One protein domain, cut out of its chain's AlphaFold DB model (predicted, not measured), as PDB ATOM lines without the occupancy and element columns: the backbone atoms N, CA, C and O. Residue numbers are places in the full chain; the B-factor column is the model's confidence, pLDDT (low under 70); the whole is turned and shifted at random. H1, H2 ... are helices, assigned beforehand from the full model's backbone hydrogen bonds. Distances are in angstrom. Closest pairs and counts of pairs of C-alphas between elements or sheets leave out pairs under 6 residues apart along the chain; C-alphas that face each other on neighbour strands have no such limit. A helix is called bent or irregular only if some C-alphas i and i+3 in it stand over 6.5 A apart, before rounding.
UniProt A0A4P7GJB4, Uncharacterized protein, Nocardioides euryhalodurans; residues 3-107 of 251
ATOM      1  N   THR A   3      42.605 117.782 129.945       90.56
ATOM      2  CA  THR A   3      41.305 118.423 130.207       90.56
ATOM      3  C   THR A   3      40.220 117.635 129.486       90.56
ATOM      4  O   THR A   3      40.231 117.593 128.262       90.56
ATOM      5  N   GLY A   4      39.302 117.000 130.214       89.88
ATOM      6  CA  GLY A   4      38.371 116.034 129.609       89.88
ATOM      7  C   GLY A   4      36.992 116.582 129.226       89.88
ATOM      8  O   GLY A   4      36.193 115.869 128.632       89.88
ATOM      9  N   ASN A   5      36.705 117.854 129.522       90.00
ATOM     10  CA  ASN A   5      35.461 118.540 129.138       90.00
ATOM     11  C   ASN A   5      35.667 119.649 128.095       90.00
ATOM     12  O   ASN A   5      34.864 120.580 128.022       90.00
ATOM     13  N   LEU A   6      36.746 119.571 127.312       86.44
ATOM     14  CA  LEU A   6      37.029 120.519 126.241       86.44
ATOM     15  C   LEU A   6      37.617 119.797 125.022       86.44
ATOM     16  O   LEU A   6      38.726 119.270 125.077       86.44
ATOM     17  N   THR A   7      36.888 119.818 123.908       82.88
ATOM     18  CA  THR A   7      37.336 119.252 122.629       82.88
ATOM     19  C   THR A   7      37.922 120.363 121.762       82.88
ATOM     20  O   THR A   7      37.187 121.189 121.233       82.88
ATOM     21  N   PHE A   8      39.248 120.391 121.608       72.81
ATOM     22  CA  PHE A   8      39.923 121.406 120.784       72.81
ATOM     23  C   PHE A   8      39.836 121.118 119.282       72.81
ATOM     24  O   PHE A   8      39.715 122.040 118.484       72.81
ATOM     25  N   PHE A   9      39.908 119.840 118.903       68.19
ATOM     26  CA  PHE A   9      39.915 119.402 117.510       68.19
ATOM     27  C   PHE A   9      39.143 118.085 117.402       68.19
ATOM     28  O   PHE A   9      39.710 117.037 117.728       68.19
ATOM     29  N   PRO A  10      37.866 118.091 116.982       72.81
ATOM     30  CA  PRO A  10      37.217 116.849 116.595       72.81
ATOM     31  C   PRO A  10      37.979 116.291 115.389       72.81
ATOM     32  O   PRO A  10      38.008 116.895 114.317       72.81
ATOM     33  N   LYS A  11      38.664 115.162 115.581       75.75
ATOM     34  CA  LYS A  11      39.348 114.482 114.482       75.75
ATOM     35  C   LYS A  11      38.310 113.735 113.659       75.75
ATOM     36  O   LYS A  11      37.541 112.945 114.196       75.75
ATOM     37  N   THR A  12      38.305 113.999 112.361       82.19
ATOM     38  CA  THR A  12      37.496 113.260 111.396       82.19
ATOM     39  C   THR A  12      38.430 112.644 110.369       82.19
ATOM     40  O   THR A  12      39.333 113.306 109.864       82.19
ATOM     41  N   GLU A  13      38.223 111.364 110.082       85.31
ATOM     42  CA  GLU A  13      38.942 110.644 109.036       85.31
ATOM     43  C   GLU A  13      38.003 110.496 107.839       85.31
ATOM     44  O   GLU A  13      36.846 110.098 107.995       85.31
ATOM     45  N   THR A  14      38.478 110.844 106.642       89.38
ATOM     46  CA  THR A  14      37.666 110.803 105.418       89.38
ATOM     47  C   THR A  14      38.356 109.966 104.354       89.38
ATOM     48  O   THR A  14      39.523 110.182 104.034       89.38
ATOM     49  N   LEU A  15      37.611 109.033 103.760       90.06
ATOM     50  CA  LEU A  15      38.054 108.311 102.573       90.06
ATOM     51  C   LEU A  15      37.762 109.162 101.339       90.06
ATOM     52  O   LEU A  15      36.604 109.424 101.015       90.06
ATOM     53  N   VAL A  16      38.819 109.589 100.654       92.56
ATOM     54  CA  VAL A  16      38.727 110.351  99.406       92.56
ATOM     55  C   VAL A  16      39.079 109.462  98.221       92.56
ATOM     56  O   VAL A  16      39.959 108.605  98.307       92.56
ATOM     57  N   MET A  17      38.389 109.667  97.104       92.25
ATOM     58  CA  MET A  17      38.646 108.949  95.863       92.25
ATOM     59  C   MET A  17      38.778 109.940  94.716       92.25
ATOM     60  O   MET A  17      38.034 110.915  94.632       92.25
ATOM     61  N   ASP A  18      39.725 109.656  93.830       95.81
ATOM     62  CA  ASP A  18      39.911 110.391  92.589       95.81
ATOM     63  C   ASP A  18      38.647 110.334  91.709       95.81
ATOM     64  O   ASP A  18      38.019 109.278  91.555       95.81
ATOM     65  N   ALA A  19      38.266 111.479  91.141       95.69
ATOM     66  CA  ALA A  19      37.043 111.600  90.352       95.69
ATOM     67  C   ALA A  19      37.109 110.767  89.061       95.69
ATOM     68  O   ALA A  19      36.144 110.080  88.728       95.69
ATOM     69  N   ASP A  20      38.263 110.707  88.395       97.12
ATOM     70  CA  ASP A  20      38.421 109.903  87.179       97.12
ATOM     71  C   ASP A  20      38.333 108.407  87.505       97.12
ATOM     72  O   ASP A  20      37.887 107.593  86.691       97.12
ATOM     73  N   VAL A  21      38.782 107.990  88.695       95.81
ATOM     74  CA  VAL A  21      38.536 106.628  89.196       95.81
ATOM     75  C   VAL A  21      37.038 106.400  89.401       95.81
ATOM     76  O   VAL A  21      36.536 105.373  88.943       95.81
ATOM     77  N   ARG A  22      36.304 107.348  90.006       94.75
ATOM     78  CA  ARG A  22      34.843 107.236  90.195       94.75
ATOM     79  C   ARG A  22      34.108 107.019  88.881       94.75
ATOM     80  O   ARG A  22      33.207 106.183  88.832       94.75
ATOM     81  N   GLU A  23      34.466 107.766  87.844       96.50
ATOM     82  CA  GLU A  23      33.806 107.713  86.535       96.50
ATOM     83  C   GLU A  23      34.029 106.385  85.802       96.50
ATOM     84  O   GLU A  23      33.214 105.976  84.976       96.50
ATOM     85  N   ARG A  24      35.116 105.678  86.125       97.25
ATOM     86  CA  ARG A  24      35.433 104.362  85.554       97.25
ATOM     87  C   ARG A  24      34.734 103.203  86.261       97.25
ATOM     88  O   ARG A  24      34.741 102.088  85.735       97.25
ATOM     89  N   LEU A  25      34.160 103.436  87.440       97.19
ATOM     90  CA  LEU A  25      33.420 102.422  88.182       97.19
ATOM     91  C   LEU A  25      31.983 102.334  87.681       97.19
ATOM     92  O   LEU A  25      31.309 103.342  87.475       97.19
ATOM     93  N   ARG A  26      31.495 101.102  87.554       98.12
ATOM     94  CA  ARG A  26      30.062 100.860  87.395       98.12
ATOM     95  C   ARG A  26      29.321 101.160  88.699       98.12
ATOM     96  O   ARG A  26      29.911 101.110  89.780       98.12
ATOM     97  N   ASP A  27      28.017 101.392  88.600       97.25
ATOM     98  CA  ASP A  27      27.177 101.713  89.758       97.25
ATOM     99  C   ASP A  27      27.180 100.606  90.824       97.25
ATOM    100  O   ASP A  27      27.285 100.914  92.008       97.25
ATOM    101  N   ASP A  28      27.185  99.330  90.419       97.56
ATOM    102  CA  ASP A  28      27.277  98.184  91.338       97.56
ATOM    103  C   ASP A  28      28.600  98.176  92.118       97.56
ATOM    104  O   ASP A  28      28.641  97.862  93.305       97.56
ATOM    105  N   GLN A  29      29.698  98.568  91.473       97.44
ATOM    106  CA  GLN A  29      31.006  98.659  92.122       97.44
ATOM    107  C   GLN A  29      31.079  99.855  93.074       97.44
ATOM    108  O   GLN A  29      31.675  99.758  94.145       97.44
ATOM    109  N   TRP A  30      30.466 100.978  92.695       96.50
ATOM    110  CA  TRP A  30      30.392 102.156  93.551       96.50
ATOM    111  C   TRP A  30      29.552 101.901  94.804       96.50
ATOM    112  O   TRP A  30      29.946 102.297  95.899       96.50
ATOM    113  N   GLU A  31      28.429 101.199  94.667       97.44
ATOM    114  CA  GLU A  31      27.590 100.804  95.798       97.44
ATOM    115  C   GLU A  31      28.358  99.922  96.791       97.44
ATOM    116  O   GLU A  31      28.340 100.199  97.991       97.44
ATOM    117  N   VAL A  32      29.125  98.943  96.297       97.75
ATOM    118  CA  VAL A  32      29.989  98.102  97.143       97.75
ATOM    119  C   VAL A  32      31.007  98.939  97.923       97.75
ATOM    120  O   VAL A  32      31.202  98.702  99.115       97.75
ATOM    121  N   LEU A  33      31.638  99.938  97.296       96.31
ATOM    122  CA  LEU A  33      32.598 100.807  97.987       96.31
ATOM    123  C   LEU A  33      31.931 101.677  99.055       96.31
ATOM    124  O   LEU A  33      32.466 101.800 100.158       96.31
ATOM    125  N   GLN A  34      30.760 102.248  98.764       95.81
ATOM    126  CA  GLN A  34      30.009 103.019  99.757       95.81
ATOM    127  C   GLN A  34      29.579 102.145 100.938       95.81
ATOM    128  O   GLN A  34      29.684 102.572 102.090       95.81
ATOM    129  N   GLN A  35      29.146 100.911 100.672       96.94
ATOM    130  CA  GLN A  35      28.783  99.967 101.722       96.94
ATOM    131  C   GLN A  35      29.996  99.585 102.570       96.94
ATOM    132  O   GLN A  35      29.906  99.621 103.794       96.94
ATOM    133  N   ALA A  36      31.140  99.299 101.946       95.62
ATOM    134  CA  ALA A  36      32.379  99.017 102.664       95.62
ATOM    135  C   ALA A  36      32.790 100.193 103.563       95.62
ATOM    136  O   ALA A  36      33.089  99.985 104.735       95.62
ATOM    137  N   ALA A  37      32.732 101.431 103.060       94.88
ATOM    138  CA  ALA A  37      33.026 102.623 103.856       94.88
ATOM    139  C   ALA A  37      32.066 102.779 105.051       94.88
ATOM    140  O   ALA A  37      32.504 103.059 106.169       94.88
ATOM    141  N   ALA A  38      30.764 102.551 104.842       94.62
ATOM    142  CA  ALA A  38      29.770 102.593 105.911       94.62
ATOM    143  C   ALA A  38      30.008 101.500 106.965       94.62
ATOM    144  O   ALA A  38      29.954 101.787 108.160       94.62
ATOM    145  N   THR A  39      30.320 100.274 106.535       95.44
ATOM    146  CA  THR A  39      30.653  99.157 107.425       95.44
ATOM    147  C   THR A  39      31.916  99.441 108.230       95.44
ATOM    148  O   THR A  39      31.899  99.235 109.438       95.44
ATOM    149  N   THR A  40      32.973  99.974 107.611       92.88
ATOM    150  CA  THR A  40      34.195 100.375 108.326       92.88
ATOM    151  C   THR A  40      33.897 101.439 109.377       92.88
ATOM    152  O   THR A  40      34.365 101.330 110.505       92.88
ATOM    153  N   ARG A  41      33.076 102.444 109.049       93.31
ATOM    154  CA  ARG A  41      32.668 103.471 110.017       93.31
ATOM    155  C   ARG A  41      31.923 102.866 111.208       93.31
ATOM    156  O   ARG A  41      32.231 103.212 112.341       93.31
ATOM    157  N   SER A  42      30.948 101.990 110.963       92.75
ATOM    158  CA  SER A  42      30.224 101.303 112.041       92.75
ATOM    159  C   SER A  42      31.163 100.457 112.894       92.75
ATOM    160  O   SER A  42      31.147 100.583 114.111       92.75
ATOM    161  N   TRP A  43      32.047  99.688 112.257       91.06
ATOM    162  CA  TRP A  43      33.046  98.890 112.957       91.06
ATOM    163  C   TRP A  43      33.936  99.750 113.864       91.06
ATOM    164  O   TRP A  43      34.168  99.366 115.004       91.06
ATOM    165  N   LEU A  44      34.373 100.934 113.418       88.06
ATOM    166  CA  LEU A  44      35.153 101.849 114.260       88.06
ATOM    167  C   LEU A  44      34.382 102.288 115.510       88.06
ATOM    168  O   LEU A  44      34.951 102.271 116.594       88.06
ATOM    169  N   PHE A  45      33.101 102.644 115.396       85.12
ATOM    170  CA  PHE A  45      32.302 103.012 116.572       85.12
ATOM    171  C   PHE A  45      32.065 101.843 117.531       85.12
ATOM    172  O   PHE A  45      31.975 102.063 118.734       85.12
ATOM    173  N   ASP A  46      31.983 100.622 117.005       86.44
ATOM    174  CA  ASP A  46      31.743  99.423 117.809       86.44
ATOM    175  C   ASP A  46      33.020  98.881 118.479       86.44
ATOM    176  O   ASP A  46      32.919  98.112 119.432       86.44
ATOM    177  N   ASN A  47      34.209  99.229 117.970       84.00
ATOM    178  CA  ASN A  47      35.477  98.609 118.387       84.00
ATOM    179  C   ASN A  47      36.511  99.597 118.939       84.00
ATOM    180  O   ASN A  47      37.472  99.160 119.570       84.00
ATOM    181  N   LEU A  48      36.369 100.906 118.708       85.00
ATOM    182  CA  LEU A  48      37.250 101.881 119.347       85.00
ATOM    183  C   LEU A  48      36.870 102.061 120.823       85.00
ATOM    184  O   LEU A  48      35.679 102.100 121.138       85.00
ATOM    185  N   PRO A  49      37.862 102.233 121.719       84.38
ATOM    186  CA  PRO A  49      37.590 102.533 123.115       84.38
ATOM    187  C   PRO A  49      36.747 103.798 123.250       84.38
ATOM    188  O   PRO A  49      36.991 104.807 122.583       84.38
ATOM    189  N   SER A  50      35.791 103.770 124.168       85.69
ATOM    190  CA  SER A  50      35.081 104.968 124.596       85.69
ATOM    191  C   SER A  50      36.029 105.962 125.277       85.69
ATOM    192  O   SER A  50      37.093 105.601 125.794       85.69
ATOM    193  N   ASP A  51      35.609 107.226 125.360       85.75
ATOM    194  CA  ASP A  51      36.341 108.252 126.114       85.75
ATOM    195  C   ASP A  51      36.549 107.845 127.584       85.75
ATOM    196  O   ASP A  51      37.573 108.176 128.176       85.75
ATOM    197  N   ALA A  52      35.606 107.098 128.172       85.62
ATOM    198  CA  ALA A  52      35.708 106.589 129.540       85.62
ATOM    199  C   ALA A  52      36.791 105.509 129.687       85.62
ATOM    200  O   ALA A  52      37.563 105.549 130.644       85.62
ATOM    201  N   GLU A  53      36.875 104.576 128.739       83.62
ATOM    202  CA  GLU A  53      37.907 103.531 128.721       83.62
ATOM    203  C   GLU A  53      39.292 104.135 128.467       83.62
ATOM    204  O   GLU A  53      40.227 103.878 129.225       83.62
ATOM    205  N   SER A  54      39.399 105.037 127.487       86.75
ATOM    206  CA  SER A  54      40.636 105.779 127.210       86.75
ATOM    207  C   SER A  54      41.080 106.620 128.412       86.75
ATOM    208  O   SER A  54      42.267 106.698 128.736       86.75
ATOM    209  N   ALA A  55      40.131 107.246 129.113       87.94
ATOM    210  CA  ALA A  55      40.405 107.994 130.331       87.94
ATOM    211  C   ALA A  55      40.906 107.097 131.467       87.94
ATOM    212  O   ALA A  55      41.854 107.474 132.159       87.94
ATOM    213  N   ALA A  56      40.298 105.925 131.664       81.94
ATOM    214  CA  ALA A  56      40.729 104.965 132.674       81.94
ATOM    215  C   ALA A  56      42.165 104.484 132.411       81.94
ATOM    216  O   ALA A  56      42.981 104.510 133.333       81.94
ATOM    217  N   GLU A  57      42.500 104.149 131.161       80.38
ATOM    218  CA  GLU A  57      43.868 103.781 130.772       80.38
ATOM    219  C   GLU A  57      44.847 104.934 131.039       80.38
ATOM    220  O   GLU A  57      45.872 104.756 131.701       80.38
ATOM    221  N   PHE A  58      44.518 106.147 130.583       84.12
ATOM    222  CA  PHE A  58      45.351 107.325 130.809       84.12
ATOM    223  C   PHE A  58      45.616 107.553 132.303       84.12
ATOM    224  O   PHE A  58      46.754 107.799 132.697       84.12
ATOM    225  N   CYS A  59      44.587 107.434 133.138       84.88
ATOM    226  CA  CYS A  59      44.698 107.568 134.587       84.88
ATOM    227  C   CYS A  59      45.503 106.437 135.236       84.88
ATOM    228  O   CYS A  59      46.299 106.706 136.132       84.88
ATOM    229  N   GLY A  60      45.369 105.199 134.752       74.88
ATOM    230  CA  GLY A  60      46.196 104.066 135.177       74.88
ATOM    231  C   GLY A  60      47.688 104.275 134.899       74.88
ATOM    232  O   GLY A  60      48.535 103.726 135.591       74.88
ATOM    233  N   ARG A  61      48.029 105.136 133.934       77.25
ATOM    234  CA  ARG A  61      49.409 105.492 133.573       77.25
ATOM    235  C   ARG A  61      49.919 106.735 134.315       77.25
ATOM    236  O   ARG A  61      50.770 107.445 133.778       77.25
ATOM    237  N   ASP A  62      49.425 106.992 135.528       75.56
ATOM    238  CA  ASP A  62      49.663 108.208 136.335       75.56
ATOM    239  C   ASP A  62      49.171 109.503 135.660       75.56
ATOM    240  O   ASP A  62      49.593 110.625 135.971       75.56
ATOM    241  N   GLY A  63      48.259 109.360 134.698       81.06
ATOM    242  CA  GLY A  63      47.565 110.474 134.084       81.06
ATOM    243  C   GLY A  63      46.647 111.169 135.083       81.06
ATOM    244  O   GLY A  63      46.153 110.601 136.052       81.06
ATOM    245  N   ARG A  64      46.391 112.447 134.820       90.06
ATOM    246  CA  ARG A  64      45.453 113.249 135.604       90.06
ATOM    247  C   ARG A  64      44.500 113.952 134.669       90.06
ATOM    248  O   ARG A  64      44.954 114.750 133.848       90.06
ATOM    249  N   ILE A  65      43.215 113.673 134.819       93.31
ATOM    250  CA  ILE A  65      42.142 114.343 134.089       93.31
ATOM    251  C   ILE A  65      41.543 115.413 134.996       93.31
ATOM    252  O   ILE A  65      41.336 115.182 136.188       93.31
ATOM    253  N   VAL A  66      41.311 116.595 134.435       92.56
ATOM    254  CA  VAL A  66      40.631 117.704 135.104       92.56
ATOM    255  C   VAL A  66      39.540 118.277 134.207       92.56
ATOM    256  O   VAL A  66      39.566 118.120 132.985       92.56
ATOM    257  N   ALA A  67      38.595 118.982 134.817       92.88
ATOM    258  CA  ALA A  67      37.629 119.801 134.107       92.88
ATOM    259  C   ALA A  67      38.110 121.256 134.024       92.88
ATOM    260  O   ALA A  67      38.526 121.835 135.029       92.88
ATOM    261  N   ALA A  68      38.002 121.857 132.842       91.06
ATOM    262  CA  ALA A  68      38.026 123.301 132.671       91.06
ATOM    263  C   ALA A  68      36.789 123.923 133.330       91.06
ATOM    264  O   ALA A  68      35.691 123.355 133.275       91.06
ATOM    265  N   GLY A  69      36.963 125.095 133.942       91.38
ATOM    266  CA  GLY A  69      35.847 125.844 134.500       91.38
ATOM    267  C   GLY A  69      34.938 126.391 133.399       91.38
ATOM    268  O   GLY A  69      35.363 126.606 132.266       91.38
ATOM    269  N   GLN A  70      33.683 126.689 133.741       89.25
ATOM    270  CA  GLN A  70      32.737 127.261 132.776       89.25
ATOM    271  C   GLN A  70      33.249 128.580 132.178       89.25
ATOM    272  O   GLN A  70      33.056 128.823 130.992       89.25
ATOM    273  N   ALA A  71      33.916 129.412 132.988       88.44
ATOM    274  CA  ALA A  71      34.528 130.661 132.536       88.44
ATOM    275  C   ALA A  71      35.630 130.423 131.486       88.44
ATOM    276  O   ALA A  71      35.705 131.156 130.503       88.44
ATOM    277  N   ASP A  72      36.431 129.368 131.662       88.19
ATOM    278  CA  ASP A  72      37.478 128.997 130.711       88.19
ATOM    279  C   ASP A  72      36.850 128.496 129.407       88.19
ATOM    280  O   ASP A  72      37.238 128.945 128.333       88.19
ATOM    281  N   ILE A  73      35.816 127.650 129.482       87.50
ATOM    282  CA  ILE A  73      35.101 127.128 128.304       87.50
ATOM    283  C   ILE A  73      34.501 128.262 127.469       87.50
ATOM    284  O   ILE A  73      34.702 128.307 126.256       87.50
ATOM    285  N   VAL A  74      33.788 129.206 128.092       87.19
ATOM    286  CA  VAL A  74      33.180 130.319 127.341       87.19
ATOM    287  C   VAL A  74      34.231 131.266 126.758       87.19
ATOM    288  O   VAL A  74      33.956 131.925 125.760       87.19
ATOM    289  N   SER A  75      35.448 131.301 127.314       86.69
ATOM    290  CA  SER A  75      36.540 132.116 126.768       86.69
ATOM    291  C   SER A  75      37.068 131.615 125.415       86.69
ATOM    292  O   SER A  75      37.675 132.393 124.680       86.69
ATOM    293  N   PHE A  76      36.787 130.361 125.038       84.00
ATOM    294  CA  PHE A  76      37.143 129.822 123.720       84.00
ATOM    295  C   PHE A  76      36.226 130.313 122.596       84.00
ATOM    296  O   PHE A  76      36.665 130.390 121.451       84.00
ATOM    297  N   GLN A  77      34.973 130.670 122.897       83.12
ATOM    298  CA  GLN A  77      34.002 131.061 121.867       83.12
ATOM    299  C   GLN A  77      34.440 132.312 121.081       83.12
ATOM    300  O   GLN A  77      34.417 132.254 119.853       83.12
ATOM    301  N   PRO A  78      34.914 133.404 121.720       86.00
ATOM    302  CA  PRO A  78      35.439 134.554 120.987       86.00
ATOM    303  C   PRO A  78      36.650 134.220 120.112       86.00
ATOM    304  O   PRO A  78      36.772 134.759 119.019       86.00
ATOM    305  N   ALA A  79      37.530 133.318 120.563       82.69
ATOM    306  CA  ALA A  79      38.724 132.936 119.807       82.69
ATOM    307  C   ALA A  79      38.385 132.152 118.526       82.69
ATOM    308  O   ALA A  79      39.108 132.246 117.538       82.69
ATOM    309  N   ALA A  80      37.284 131.397 118.530       86.12
ATOM    310  CA  ALA A  80      36.801 130.674 117.356       86.12
ATOM    311  C   ALA A  80      35.939 131.541 116.416       86.12
ATOM    312  O   ALA A  80      35.776 131.181 115.251       86.12
ATOM    313  N   ALA A  81      35.393 132.664 116.901       89.81
ATOM    314  CA  ALA A  81      34.459 133.497 116.144       89.81
ATOM    315  C   ALA A  81      35.087 134.079 114.869       89.81
ATOM    316  O   ALA A  81      34.492 133.962 113.807       89.81
ATOM    317  N   GLU A  82      36.309 134.613 114.947       91.50
ATOM    318  CA  GLU A  82      37.005 135.189 113.784       91.50
ATOM    319  C   GLU A  82      37.260 134.140 112.690       91.50
ATOM    320  O   GLU A  82      37.039 134.390 111.507       91.50
ATOM    321  N   VAL A  83      37.668 132.928 113.084       91.44
ATOM    322  CA  VAL A  83      37.879 131.819 112.141       91.44
ATOM    323  C   VAL A  83      36.560 131.400 111.502       91.44
ATOM    324  O   VAL A  83      36.521 131.130 110.304       91.44
ATOM    325  N   ARG A  84      35.476 131.356 112.283       92.44
ATOM    326  CA  ARG A  84      34.146 131.038 111.766       92.44
ATOM    327  C   ARG A  84      33.662 132.095 110.773       92.44
ATOM    328  O   ARG A  84      33.225 131.718 109.696       92.44
ATOM    329  N   GLU A  85      33.769 133.378 111.111       95.31
ATOM    330  CA  GLU A  85      33.377 134.480 110.224       95.31
ATOM    331  C   GLU A  85      34.134 134.413 108.894       95.31
ATOM    332  O   GLU A  85      33.519 134.506 107.836       95.31
ATOM    333  N   TRP A  86      35.447 134.164 108.946       96.31
ATOM    334  CA  TRP A  86      36.269 133.978 107.752       96.31
ATOM    335  C   TRP A  86      35.826 132.775 106.903       96.31
ATOM    336  O   TRP A  86      35.721 132.884 105.684       96.31
ATOM    337  N   LEU A  87      35.533 131.630 107.528       96.06
ATOM    338  CA  LEU A  87      35.030 130.442 106.828       96.06
ATOM    339  C   LEU A  87      33.656 130.685 106.188       96.06
ATOM    340  O   LEU A  87      33.398 130.218 105.082       96.06
ATOM    341  N   GLU A  88      32.779 131.430 106.859       97.25
ATOM    342  CA  GLU A  88      31.437 131.756 106.375       97.25
ATOM    343  C   GLU A  88      31.430 132.819 105.263       97.25
ATOM    344  O   GLU A  88      30.362 133.084 104.712       97.25
ATOM    345  N   GLU A  89      32.565 133.418 104.882       97.94
ATOM    346  CA  GLU A  89      32.652 134.244 103.665       97.94
ATOM    347  C   GLU A  89      32.398 133.410 102.395       97.94
ATOM    348  O   GLU A  89      31.835 133.923 101.424       97.94
ATOM    349  N   ASP A  90      32.745 132.117 102.419       98.38
ATOM    350  CA  ASP A  90      32.444 131.155 101.359       98.38
ATOM    351  C   ASP A  90      31.036 130.556 101.523       98.38
ATOM    352  O   ASP A  90      30.676 130.037 102.580       98.38
ATOM    353  N   GLU A  91      30.229 130.606 100.458       97.75
ATOM    354  CA  GLU A  91      28.826 130.170 100.499       97.75
ATOM    355  C   GLU A  91      28.693 128.675 100.819       97.75
ATOM    356  O   GLU A  91      27.904 128.298 101.681       97.75
ATOM    357  N   ALA A  92      29.496 127.825 100.171       97.19
ATOM    358  CA  ALA A  92      29.425 126.380 100.372       97.19
ATOM    359  C   ALA A  92      29.830 125.997 101.804       97.19
ATOM    360  O   ALA A  92      29.204 125.148 102.439       97.19
ATOM    361  N   THR A  93      30.852 126.660 102.339       97.38
ATOM    362  CA  THR A  93      31.300 126.472 103.720       97.38
ATOM    363  C   THR A  93      30.241 126.941 104.716       97.38
ATOM    364  O   THR A  93      29.970 126.237 105.690       97.38
ATOM    365  N   ARG A  94      29.576 128.073 104.455       97.62
ATOM    366  CA  ARG A  94      28.466 128.570 105.281       97.62
ATOM    367  C   ARG A  94      27.302 127.581 105.338       97.62
ATOM    368  O   ARG A  94      26.791 127.311 106.424       97.62
ATOM    369  N   GLU A  95      26.913 127.009 104.199       97.69
ATOM    370  CA  GLU A  95      25.861 125.987 104.136       97.69
ATOM    371  C   GLU A  95      26.224 124.740 104.964       97.69
ATOM    372  O   GLU A  95      25.390 124.229 105.716       97.69
ATOM    373  N   ILE A  96      27.478 124.279 104.887       96.56
ATOM    374  CA  ILE A  96      27.967 123.137 105.675       96.56
ATOM    375  C   ILE A  96      27.957 123.453 107.176       96.56
ATOM    376  O   ILE A  96      27.500 122.628 107.967       96.56
ATOM    377  N   ILE A  97      28.430 124.637 107.581       95.00
ATOM    378  CA  ILE A  97      28.420 125.065 108.987       95.00
ATOM    379  C   ILE A  97      26.986 125.100 109.521       95.00
ATOM    380  O   ILE A  97      26.730 124.572 110.605       95.00
ATOM    381  N   GLN A  98      26.039 125.647 108.754       96.25
ATOM    382  CA  GLN A  98      24.631 125.668 109.151       96.25
ATOM    383  C   GLN A  98      24.072 124.250 109.328       96.25
ATOM    384  O   GLN A  98      23.433 123.969 110.339       96.25
ATOM    385  N   ALA A  99      24.367 123.333 108.402       96.19
ATOM    386  CA  ALA A  99      23.926 121.943 108.510       96.19
ATOM    387  C   ALA A  99      24.502 121.226 109.749       96.19
ATOM    388  O   ALA A  99      23.830 120.387 110.352       96.19
ATOM    389  N   ILE A 100      25.735 121.555 110.151       91.75
ATOM    390  CA  ILE A 100      26.355 121.025 111.374       91.75
ATOM    391  C   ILE A 100      25.644 121.557 112.627       91.75
ATOM    392  O   ILE A 100      25.391 120.780 113.550       91.75
ATOM    393  N   GLU A 101      25.301 122.848 112.673       93.00
ATOM    394  CA  GLU A 101      24.558 123.428 113.804       93.00
ATOM    395  C   GLU A 101      23.145 122.833 113.906       93.00
ATOM    396  O   GLU A 101      22.731 122.425 114.990       93.00
ATOM    397  N   ASP A 102      22.447 122.657 112.782       95.19
ATOM    398  CA  ASP A 102      21.128 122.013 112.757       95.19
ATOM    399  C   ASP A 102      21.194 120.557 113.267       95.19
ATOM    400  O   ASP A 102      20.317 120.084 114.003       95.19
ATOM    401  N   LEU A 103      22.254 119.820 112.909       92.62
ATOM    402  CA  LEU A 103      22.479 118.456 113.395       92.62
ATOM    403  C   LEU A 103      22.742 118.433 114.904       92.62
ATOM    404  O   LEU A 103      22.201 117.591 115.621       92.62
ATOM    405  N   LYS A 104      23.561 119.360 115.394       88.44
ATOM    406  CA  LYS A 104      23.862 119.498 116.819       88.44
ATOM    407  C   LYS A 104      22.594 119.783 117.623       88.44
ATOM    408  O   LYS A 104      22.357 119.090 118.611       88.44
ATOM    409  N   ASP A 105      21.758 120.712 117.164       91.44
ATOM    410  CA  ASP A 105      20.513 121.098 117.837       91.44
ATOM    411  C   ASP A 105      19.455 119.981 117.835       91.44
ATOM    412  O   ASP A 105      18.643 119.882 118.758       91.44
ATOM    413  N   SER A 106      19.465 119.116 116.818       90.12
ATOM    414  CA  SER A 106      18.543 117.977 116.707       90.12
ATOM    415  C   SER A 106      19.043 116.691 117.378       90.12
ATOM    416  O   SER A 106      18.268 115.746 117.549       90.12
ATOM    417  N   SER A 107      20.312 116.639 117.789       84.31
ATOM    418  CA  SER A 107      20.901 115.465 118.429       84.31
ATOM    419  C   SER A 107      20.575 115.390 119.927       84.31
ATOM    420  O   SER A 107      20.708 116.358 120.676       84.31
TER     421      SER A 107
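What this domain is: This is residues 3 to 107 of the 251 residues of an uncharacterized protein of Nocardioides euryhalodurans (UniProt A0A4P7GJB4). This is an open, loosely wound chain of helices: an unnamed stretch, residues 3 to 18, runs between H2 on one side and H4 on the other, and the helices are strung out round it with few contacts. H1 turns the chain back into the long H2, H3 follows, and after a link H4 and H5 form a V, meeting near one end. The 105 printed residues hold five named helices, H1 to H5 in chain order, and no named strand; the class is all helix. The whole is only just loose, close to extended, with a radius of gyration of the C-alphas of 19.4 A and spans of 53 by 41 by 25 A.

How they stand to each other: Start with H1, residues 19 to 24, and H2, residues 27 to 47: they are close but not clearly touching, with the C-alphas of Arg 22 and Trp 30 closest at 7.5 A, and run opposite ways at a steep tilt of 55 degrees. H3, residues 51 to 60, is apart from H2. Go on to H4, residues 70 to 87, and H5, residues 91 to 106: they are close but not clearly touching, the C-alphas of Leu 87 and Thr 93 being closest at 6.3 A, and run opposite ways at a shallow tilt of 31 degrees. In H1, H2, H3 and H5 every O i to N i+4 pair is within hydrogen-bond range; in H4 8 of 14 are.

Where its parts are: Find C-alpha 19 at (37.043, 111.600, 90.352), where H1 begins. H2 is 30.0 A long, H4 26.2 A and H5 22.7 A, ending at C-alpha 106, (18.543, 117.977, 116.707). H4 is only just irregular, with C-alphas 79 and 82 6.7 A apart, and has a kink of 33 degrees near residue 81.

The domain as a whole: The C-alphas of Arg 26 and Ala 71 are the two farthest apart, at 54.3 A. The printed part has no cut, no link between helices is long, and only residue 9 has pLDDT under 70.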